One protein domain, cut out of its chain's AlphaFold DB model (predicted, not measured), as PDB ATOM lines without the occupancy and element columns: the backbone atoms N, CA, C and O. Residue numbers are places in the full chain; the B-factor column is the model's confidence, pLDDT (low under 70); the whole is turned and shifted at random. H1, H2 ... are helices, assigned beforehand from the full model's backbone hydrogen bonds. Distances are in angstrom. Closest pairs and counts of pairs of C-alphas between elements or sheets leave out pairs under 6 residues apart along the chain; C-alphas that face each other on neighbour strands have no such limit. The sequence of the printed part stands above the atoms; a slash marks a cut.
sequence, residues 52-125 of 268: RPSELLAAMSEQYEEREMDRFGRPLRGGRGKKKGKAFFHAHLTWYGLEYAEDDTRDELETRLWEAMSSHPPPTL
ATOM      1  N   ARG A  52     127.552 171.396 139.417       83.06
ATOM      2  CA  ARG A  52     127.183 172.085 138.176       83.06
ATOM      3  C   ARG A  52     128.463 172.485 137.430       83.06
ATOM      4  O   ARG A  52     129.479 172.696 138.093       83.06
ATOM      5  N   PRO A  53     128.433 172.667 136.097       85.50
ATOM      6  CA  PRO A  53     129.616 173.095 135.342       85.50
ATOM      7  C   PRO A  53     130.318 174.324 135.944       85.50
ATOM      8  O   PRO A  53     131.532 174.325 136.128       85.50
ATOM      9  N   SER A  54     129.550 175.326 136.384       84.25
ATOM     10  CA  SER A  54     130.073 176.517 137.065       84.25
ATOM     11  C   SER A  54     130.719 176.224 138.427       84.25
ATOM     12  O   SER A  54     131.786 176.749 138.739       84.25
ATOM     13  N   GLU A  55     130.108 175.360 139.238       84.88
ATOM     14  CA  GLU A  55     130.649 174.923 140.534       84.88
ATOM     15  C   GLU A  55     131.921 174.082 140.369       84.88
ATOM     16  O   GLU A  55     132.799 174.082 141.236       84.88
ATOM     17  N   LEU A  56     132.022 173.345 139.262       87.56
ATOM     18  CA  LEU A  56     133.187 172.545 138.925       87.56
ATOM     19  C   LEU A  56     134.355 173.425 138.478       87.56
ATOM     20  O   LEU A  56     135.447 173.274 139.024       87.56
ATOM     21  N   LEU A  57     134.107 174.394 137.590       86.75
ATOM     22  CA  LEU A  57     135.093 175.406 137.195       86.75
ATOM     23  C   LEU A  57     135.604 176.197 138.404       86.75
ATOM     24  O   LEU A  57     136.815 176.364 138.565       86.75
ATOM     25  N   ALA A  58     134.709 176.613 139.305       86.12
ATOM     26  CA  ALA A  58     135.097 177.268 140.552       86.12
ATOM     27  C   ALA A  58     135.999 176.359 141.402       86.12
ATOM     28  O   ALA A  58     137.089 176.756 141.804       86.12
ATOM     29  N   ALA A  59     135.610 175.099 141.601       85.81
ATOM     30  CA  ALA A  59     136.383 174.156 142.405       85.81
ATOM     31  C   ALA A  59     137.740 173.764 141.801       85.81
ATOM     32  O   ALA A  59     138.650 173.375 142.538       85.81
ATOM     33  N   MET A  60     137.867 173.804 140.475       88.75
ATOM     34  CA  MET A  60     139.148 173.666 139.784       88.75
ATOM     35  C   MET A  60     139.979 174.936 139.976       88.75
ATOM     36  O   MET A  60     141.151 174.845 140.319       88.75
ATOM     37  N   SER A  61     139.377 176.117 139.870       87.12
ATOM     38  CA  SER A  61     140.069 177.396 140.087       87.12
ATOM     39  C   SER A  61     140.632 177.528 141.508       87.12
ATOM     40  O   SER A  61     141.769 177.961 141.684       87.12
ATOM     41  N   GLU A  62     139.894 177.051 142.518       85.81
ATOM     42  CA  GLU A  62     140.294 177.067 143.936       85.81
ATOM     43  C   GLU A  62     141.674 176.450 144.195       85.81
ATOM     44  O   GLU A  62     142.315 176.773 145.191       85.81
ATOM     45  N   GLN A  63     142.149 175.529 143.352       84.56
ATOM     46  CA  GLN A  63     143.446 174.889 143.573       84.56
ATOM     47  C   GLN A  63     144.643 175.813 143.306       84.56
ATOM     48  O   GLN A  63     145.752 175.479 143.729       84.56
ATOM     49  N   TYR A  64     144.413 176.936 142.618       86.94
ATOM     50  CA  TYR A  64     145.404 177.975 142.332       86.94
ATOM     51  C   TYR A  64     145.338 179.147 143.318       86.94
ATOM     52  O   TYR A  64     146.192 180.028 143.276       86.94
ATOM     53  N   GLU A  65     144.346 179.157 144.208       86.19
ATOM     54  CA  GLU A  65     144.232 180.154 145.269       86.19
ATOM     55  C   GLU A  65     145.225 179.894 146.411       86.19
ATOM     56  O   GLU A  65     145.833 178.822 146.522       86.19
ATOM     57  N   GLU A  66     145.379 180.879 147.298       83.94
ATOM     58  CA  GLU A  66     146.174 180.715 148.512       83.94
ATOM     59  C   GLU A  66     145.634 179.575 149.382       83.94
ATOM     60  O   GLU A  66     144.427 179.332 149.485       83.94
ATOM     61  N   ARG A  67     146.557 178.845 150.019       83.56
ATOM     62  CA  ARG A  67     146.184 177.724 150.880       83.56
ATOM     63  C   ARG A  67     145.423 178.217 152.094       83.56
ATOM     64  O   ARG A  67     145.960 178.939 152.929       83.56
ATOM     65  N   GLU A  68     144.211 177.708 152.232       79.31
ATOM     66  CA  GLU A  68     143.411 177.946 153.417       79.31
ATOM     67  C   GLU A  68     143.982 177.163 154.603       79.31
ATOM     68  O   GLU A  68     144.257 175.960 154.511       79.31
ATOM     69  N   MET A  69     144.158 177.855 155.725       78.81
ATOM     70  CA  MET A  69     144.672 177.285 156.962       78.81
ATOM     71  C   MET A  69     143.546 177.160 157.986       78.81
ATOM     72  O   MET A  69     142.680 178.023 158.103       78.81
ATOM     73  N   ASP A  70     143.560 176.077 158.756       78.56
ATOM     74  CA  ASP A  70     142.689 175.919 159.906       78.56
ATOM     75  C   ASP A  70     143.100 176.864 161.051       78.56
ATOM     76  O   ASP A  70     144.144 177.521 161.034       78.56
ATOM     77  N   ARG A  71     142.286 176.895 162.113       79.88
ATOM     78  CA  ARG A  71     142.551 177.704 163.319       79.88
ATOM     79  C   ARG A  71     143.862 177.364 164.048       79.88
ATOM     80  O   ARG A  71     144.203 178.038 165.012       79.88
ATOM     81  N   PHE A  72     144.542 176.289 163.654       77.19
ATOM     82  CA  PHE A  72     145.817 175.834 164.199       77.19
ATOM     83  C   PHE A  72     146.972 176.026 163.200       77.19
ATOM     84  O   PHE A  72     148.052 175.475 163.416       77.19
ATOM     85  N   GLY A  73     146.756 176.777 162.111       78.81
ATOM     86  CA  GLY A  73     147.760 177.061 161.086       78.81
ATOM     87  C   GLY A  73     148.076 175.876 160.169       78.81
ATOM     88  O   GLY A  73     149.103 175.886 159.492       78.81
ATOM     89  N   ARG A  74     147.241 174.832 160.154       80.62
ATOM     90  CA  ARG A  74     147.439 173.645 159.310       80.62
ATOM     91  C   ARG A  74     146.622 173.773 158.030       80.62
ATOM     92  O   ARG A  74     145.485 174.229 158.103       80.62
ATOM     93  N   PRO A  75     147.119 173.298 156.877       75.25
ATOM     94  CA  PRO A  75     146.350 173.339 155.640       75.25
ATOM     95  C   PRO A  75     145.009 172.616 155.791       75.25
ATOM     96  O   PRO A  75     144.964 171.447 156.195       75.25
ATOM     97  N   LEU A  76     143.921 173.297 155.441       77.12
ATOM     98  CA  LEU A  76     142.582 172.739 155.522       77.12
ATOM     99  C   LEU A  76     142.447 171.573 154.530       77.12
ATOM    100  O   LEU A  76     142.762 171.671 153.338       77.12
ATOM    101  N   ARG A  77     141.976 170.416 155.008       68.00
ATOM    102  CA  ARG A  77     141.833 169.234 154.152       68.00
ATOM    103  C   ARG A  77     140.742 169.481 153.111       68.00
ATOM    104  O   ARG A  77     139.565 169.418 153.426       68.00
ATOM    105  N   GLY A  78     141.152 169.634 151.853       68.12
ATOM    106  CA  GLY A  78     140.205 169.814 150.746       68.12
ATOM    107  C   GLY A  78     139.822 171.266 150.471       68.12
ATOM    108  O   GLY A  78     139.038 171.470 149.554       68.12
ATOM    109  N   GLY A  79     140.379 172.222 151.224       72.12
ATOM    110  CA  GLY A  79     140.151 173.651 151.019       72.12
ATOM    111  C   GLY A  79     140.924 174.224 149.830       72.12
ATOM    112  O   GLY A  79     141.561 173.488 149.062       72.12
ATOM    113  N   ARG A  80     140.867 175.550 149.710       77.06
ATOM    114  CA  ARG A  80     141.562 176.336 148.680       77.06
ATOM    115  C   ARG A  80     143.073 176.082 148.686       77.06
ATOM    116  O   ARG A  80     143.657 175.684 149.699       77.06
ATOM    117  N   GLY A  81     143.698 176.222 147.521       77.75
ATOM    118  CA  GLY A  81     145.121 175.960 147.282       77.75
ATOM    119  C   GLY A  81     145.525 174.480 147.322       77.75
ATOM    120  O   GLY A  81     146.718 174.143 147.323       77.75
ATOM    121  N   LYS A  82     144.556 173.556 147.385       83.94
ATOM    122  CA  LYS A  82     144.814 172.113 147.316       83.94
ATOM    123  C   LYS A  82     144.615 171.580 145.896       83.94
ATOM    124  O   LYS A  82     143.489 171.512 145.408       83.94
ATOM    125  N   LYS A  83     145.704 171.075 145.302       85.44
ATOM    126  CA  LYS A  83     145.696 170.388 143.999       85.44
ATOM    127  C   LYS A  83     144.698 169.227 143.972       85.44
ATOM    128  O   LYS A  83     144.702 168.374 144.868       85.44
ATOM    129  N   LYS A  84     143.871 169.177 142.924       88.69
ATOM    130  CA  LYS A  84     142.990 168.035 142.642       88.69
ATOM    131  C   LYS A  84     143.795 166.935 141.932       88.69
ATOM    132  O   LYS A  84     144.651 167.220 141.097       88.69
ATOM    133  N   GLY A  85     143.566 165.675 142.310       89.12
ATOM    134  CA  GLY A  85     144.280 164.519 141.746       89.12
ATOM    135  C   GLY A  85     143.603 163.941 140.499       89.12
ATOM    136  O   GLY A  85     142.436 164.223 140.255       89.12
ATOM    137  N   LYS A  86     144.297 163.063 139.760       92.44
ATOM    138  CA  LYS A  86     143.798 162.396 138.535       92.44
ATOM    139  C   LYS A  86     142.401 161.771 138.703       92.44
ATOM    140  O   LYS A  86     141.511 162.007 137.896       92.44
ATOM    141  N   ALA A  87     142.170 161.081 139.823       89.25
ATOM    142  CA  ALA A  87     140.882 160.454 140.132       89.25
ATOM    143  C   ALA A  87     139.702 161.440 140.246       89.25
ATOM    144  O   ALA A  87     138.565 161.046 140.009       89.25
ATOM    145  N   PHE A  88     139.952 162.701 140.626       89.25
ATOM    146  CA  PHE A  88     138.915 163.737 140.634       89.25
ATOM    147  C   PHE A  88     138.466 164.044 139.206       89.25
ATOM    148  O   PHE A  88     137.268 164.049 138.942       89.25
ATOM    149  N   PHE A  89     139.415 164.249 138.292       92.19
ATOM    150  CA  PHE A  89     139.111 164.580 136.902       92.19
ATOM    151  C   PHE A  89     138.463 163.409 136.165       92.19
ATOM    152  O   PHE A  89     137.425 163.622 135.551       92.19
ATOM    153  N   HIS A  90     138.971 162.178 136.327       91.69
ATOM    154  CA  HIS A  90     138.314 160.976 135.783       91.69
ATOM    155  C   HIS A  90     136.851 160.916 136.217       91.69
ATOM    156  O   HIS A  90     135.967 160.824 135.380       91.69
ATOM    157  N   ALA A  91     136.583 161.039 137.522       89.00
ATOM    158  CA  ALA A  91     135.225 160.918 138.039       89.00
ATOM    159  C   ALA A  91     134.260 161.947 137.431       89.00
ATOM    160  O   ALA A  91     133.128 161.589 137.128       89.00
ATOM    161  N   HIS A  92     134.692 163.200 137.246       90.31
ATOM    162  CA  HIS A  92     133.834 164.232 136.659       90.31
ATOM    163  C   HIS A  92     133.720 164.084 135.138       90.31
ATOM    164  O   HIS A  92     132.629 164.254 134.617       90.31
ATOM    165  N   LEU A  93     134.778 163.694 134.424       91.62
ATOM    166  CA  LEU A  93     134.678 163.391 132.992       91.62
ATOM    167  C   LEU A  93     133.709 162.225 132.742       91.62
ATOM    168  O   LEU A  93     132.778 162.375 131.957       91.62
ATOM    169  N   THR A  94     133.837 161.125 133.498       89.25
ATOM    170  CA  THR A  94     132.874 160.008 133.472       89.25
ATOM    171  C   THR A  94     131.454 160.488 133.764       89.25
ATOM    172  O   THR A  94     130.512 160.038 133.123       89.25
ATOM    173  N   TRP A  95     131.290 161.403 134.724       87.38
ATOM    174  CA  TRP A  95     129.980 161.929 135.102       87.38
ATOM    175  C   TRP A  95     129.259 162.579 133.922       87.38
ATOM    176  O   TRP A  95     128.114 162.247 133.631       87.38
ATOM    177  N   TYR A  96     129.933 163.488 133.227       88.19
ATOM    178  CA  TYR A  96     129.351 164.206 132.095       88.19
ATOM    179  C   TYR A  96     129.339 163.384 130.799       88.19
ATOM    180  O   TYR A  96     129.045 163.937 129.744       88.19
ATOM    181  N   GLY A  97     129.675 162.088 130.852       88.25
ATOM    182  CA  GLY A  97     129.782 161.243 129.663       88.25
ATOM    183  C   GLY A  97     130.874 161.709 128.695       88.25
ATOM    184  O   GLY A  97     130.762 161.496 127.494       88.25
ATOM    185  N   LEU A  98     131.910 162.384 129.204       91.00
ATOM    186  CA  LEU A  98     133.006 162.910 128.399       91.00
ATOM    187  C   LEU A  98     134.085 161.843 128.242       91.00
ATOM    188  O   LEU A  98     134.569 161.280 129.226       91.00
ATOM    189  N   GLU A  99     134.487 161.594 127.002       92.25
ATOM    190  CA  GLU A  99     135.541 160.635 126.686       92.25
ATOM    191  C   GLU A  99     136.906 161.125 127.185       92.25
ATOM    192  O   GLU A  99     137.236 162.308 127.073       92.25
ATOM    193  N   TYR A 100     137.720 160.208 127.706       93.62
ATOM    194  CA  TYR A 100     139.114 160.426 128.095       93.62
ATOM    195  C   TYR A 100     139.897 159.118 127.996       93.62
ATOM    196  O   TYR A 100     139.303 158.037 128.031       93.62
ATOM    197  N   ALA A 101     141.219 159.204 127.856       92.69
ATOM    198  CA  ALA A 101     142.065 158.018 127.855       92.69
ATOM    199  C   ALA A 101     142.541 157.708 129.283       92.69
ATOM    200  O   ALA A 101     142.846 158.608 130.064       92.69
ATOM    201  N   GLU A 102     142.608 156.427 129.657       87.44
ATOM    202  CA  GLU A 102     143.022 156.030 131.014       87.44
ATOM    203  C   GLU A 102     144.480 156.418 131.327       87.44
ATOM    204  O   GLU A 102     144.844 156.613 132.492       87.44
ATOM    205  N   ASP A 103     145.319 156.577 130.305       93.25
ATOM    206  CA  ASP A 103     146.705 157.027 130.396       93.25
ATOM    207  C   ASP A 103     146.876 158.555 130.376       93.25
ATOM    208  O   ASP A 103     147.949 159.011 130.775       93.25
ATOM    209  N   ASP A 104     145.822 159.337 130.089       93.56
ATOM    210  CA  ASP A 104     145.869 160.809 130.091       93.56
ATOM    211  C   ASP A 104     146.468 161.335 131.410       93.56
ATOM    212  O   ASP A 104     146.145 160.899 132.527       93.56
ATOM    213  N   THR A 105     147.371 162.296 131.310       95.38
ATOM    214  CA  THR A 105     147.973 162.966 132.458       95.38
ATOM    215  C   THR A 105     146.939 163.802 133.211       95.38
ATOM    216  O   THR A 105     145.883 164.180 132.705       95.38
ATOM    217  N   ARG A 106     147.247 164.141 134.468       93.88
ATOM    218  CA  ARG A 106     146.368 164.989 135.289       93.88
ATOM    219  C   ARG A 106     146.077 166.343 134.621       93.88
ATOM    220  O   ARG A 106     144.970 166.841 134.790       93.88
ATOM    221  N   ASP A 107     147.042 166.914 133.904       93.62
ATOM    222  CA  ASP A 107     146.906 168.225 133.258       93.62
ATOM    223  C   ASP A 107     146.076 168.138 131.965       93.62
ATOM    224  O   ASP A 107     145.258 169.018 131.703       93.62
ATOM    225  N   GLU A 108     146.196 167.045 131.204       96.19
ATOM    226  CA  GLU A 108     145.342 166.774 130.035       96.19
ATOM    227  C   GLU A 108     143.877 166.588 130.444       96.19
ATOM    228  O   GLU A 108     142.980 167.192 129.856       96.19
ATOM    229  N   LEU A 109     143.626 165.822 131.507       96.25
ATOM    230  CA  LEU A 109     142.279 165.609 132.042       96.25
ATOM    231  C   LEU A 109     141.664 166.892 132.601       96.25
ATOM    232  O   LEU A 109     140.466 167.129 132.446       96.25
ATOM    233  N   GLU A 110     142.474 167.713 133.271       95.00
ATOM    234  CA  GLU A 110     142.056 169.031 133.736       95.00
ATOM    235  C   GLU A 110     141.669 169.933 132.570       95.00
ATOM    236  O   GLU A 110     140.591 170.518 132.604       95.00
ATOM    237  N   THR A 111     142.526 170.017 131.551       95.38
ATOM    238  CA  THR A 111     142.299 170.847 130.362       95.38
ATOM    239  C   THR A 111     141.016 170.419 129.662       95.38
ATOM    240  O   THR A 111     140.133 171.241 129.444       95.38
ATOM    241  N   ARG A 112     140.849 169.112 129.430       95.38
ATOM    242  CA  ARG A 112     139.651 168.552 128.800       95.38
ATOM    243  C   ARG A 112     138.382 168.871 129.589       95.38
ATOM    244  O   ARG A 112     137.382 169.298 129.017       95.38
ATOM    245  N   LEU A 113     138.418 168.684 130.910       94.31
ATOM    246  CA  LEU A 113     137.275 168.994 131.766       94.31
ATOM    247  C   LEU A 113     136.980 170.499 131.774       94.31
ATOM    248  O   LEU A 113     135.817 170.891 131.727       94.31
ATOM    249  N   TRP A 114     138.015 171.339 131.805       94.50
ATOM    250  CA  TRP A 114     137.882 172.793 131.778       94.50
ATOM    251  C   TRP A 114     137.235 173.280 130.482       94.50
ATOM    252  O   TRP A 114     136.275 174.050 130.523       94.50
ATOM    253  N   GLU A 115     137.739 172.815 129.339       94.56
ATOM    254  CA  GLU A 115     137.217 173.137 128.011       94.56
ATOM    255  C   GLU A 115     135.759 172.702 127.877       94.56
ATOM    256  O   GLU A 115     134.909 173.504 127.486       94.56
ATOM    257  N   ALA A 116     135.445 171.472 128.293       93.25
ATOM    258  CA  ALA A 116     134.082 170.965 128.267       93.25
ATOM    259  C   ALA A 116     133.147 171.816 129.136       93.25
ATOM    260  O   ALA A 116     132.115 172.272 128.652       93.25
ATOM    261  N   MET A 117     133.508 172.102 130.390       91.31
ATOM    262  CA  MET A 117     132.655 172.897 131.287       91.31
ATOM    263  C   MET A 117     132.512 174.364 130.857       91.31
ATOM    264  O   MET A 117     131.525 175.001 131.221       91.31
ATOM    265  N   SER A 118     133.475 174.896 130.099       91.12
ATOM    266  CA  SER A 118     133.463 176.274 129.581       91.12
ATOM    267  C   SER A 118     132.741 176.414 128.231       91.12
ATOM    268  O   SER A 118     132.549 177.532 127.743       91.12
ATOM    269  N   SER A 119     132.351 175.298 127.609       92.00
ATOM    270  CA  SER A 119     131.641 175.290 126.329       92.00
ATOM    271  C   SER A 119     130.238 175.909 126.433       92.00
ATOM    272  O   SER A 119     129.681 176.064 127.520       92.00
ATOM    273  N   HIS A 120     129.679 176.322 125.293       85.12
ATOM    274  CA  HIS A 120     128.348 176.926 125.209       85.12
ATOM    275  C   HIS A 120     127.479 176.166 124.188       85.12
ATOM    276  O   HIS A 120     127.792 176.216 122.997       85.12
ATOM    277  N   PRO A 121     126.381 175.508 124.614       84.06
ATOM    278  CA  PRO A 121     125.948 175.341 126.004       84.06
ATOM    279  C   PRO A 121     126.891 174.410 126.788       84.06
ATOM    280  O   PRO A 121     127.483 173.514 126.188       84.06
ATOM    281  N   PRO A 122     127.022 174.592 128.113       87.31
ATOM    282  CA  PRO A 122     127.818 173.687 128.925       87.31
ATOM    283  C   PRO A 122     127.169 172.294 128.955       87.31
ATOM    284  O   PRO A 122     125.941 172.183 128.854       87.31
ATOM    285  N   PRO A 123     127.962 171.227 129.134       87.12
ATOM    286  CA  PRO A 123     127.455 169.866 129.157       87.12
ATOM    287  C   PRO A 123     126.500 169.657 130.331       87.12
ATOM    288  O   PRO A 123     126.729 170.106 131.461       87.12
ATOM    289  N   THR A 124     125.423 168.935 130.053       85.00
ATOM    290  CA  THR A 124     124.477 168.446 131.052       85.00
ATOM    291  C   THR A 124     124.838 167.026 131.458       85.00
ATOM    292  O   THR A 124     125.586 166.333 130.770       85.00
ATOM    293  N   LEU A 125     124.321 166.586 132.603       83.62
ATOM    294  CA  LEU A 125     124.449 165.185 132.980       83.62
ATOM    295  C   LEU A 125     123.615 164.312 132.027       83.62
ATOM    296  O   LEU A 125     122.535 164.755 131.634       83.62
TER     297      LEU A 125
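AT A GLANCE: This is residues 52 to 125 of the 268 residues of an uncharacterized protein of Hebeloma cylindrosporum h7 (UniProt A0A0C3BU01). What is the shape? Three short helices form a small group in which H3 joins the other two, H2 packing on it and H1 meeting its last part; the loop of residues 65 to 85 reaches out and makes the length. What is it built of? The printed part has 74 residues, with H1, H2, H3 in order and no named strand: all helix, with 35 residues in helices, under half. It is only just compact, close to loose, with radius of gyration of the C-alphas 13.6 A, and spans 41 by 28 by 16 A.

HOW THE PARTS SIT: What does H1, residues 53 to 64, touch? Its residues 53 to 57 alone touch residues 114 to 118 of H3, residues 106 to 118, at a steep tilt of 40 degrees, opposite ways; the closest C-alphas, Pro 53 and Met 117, are 5.1 A apart. And H2, residues 86 to 95? It is apart from H1 but touches H3, the same way, at a shallow tilt of 34 degrees, only just short of steep; the closest C-alphas, Lys 86 and Arg 106, are 4.9 A apart. Are the helix backbones complete? Every O i to N i+4 pair is within hydrogen-bond range in H2 and H3, and 6 of 8 in H1.

IN THESE COORDINATES: Where does H1 begin? C-alpha 53 is at (129.616, 173.095, 135.342), and H1 is 17.9 A long. Where does H3 end? After H2, 14.2 A long, H3 runs 18.1 A to C-alpha 118 at (133.463, 176.274, 129.581).

THE WHOLE: How far does it reach? The two C-alphas farthest apart, Phe 72 and Pro 121, are 43.1 A apart. Is anything cut or uncertain? The printed part has no cut, the link H1 to H2 is long, and residues 77 to 78 have pLDDT under 70.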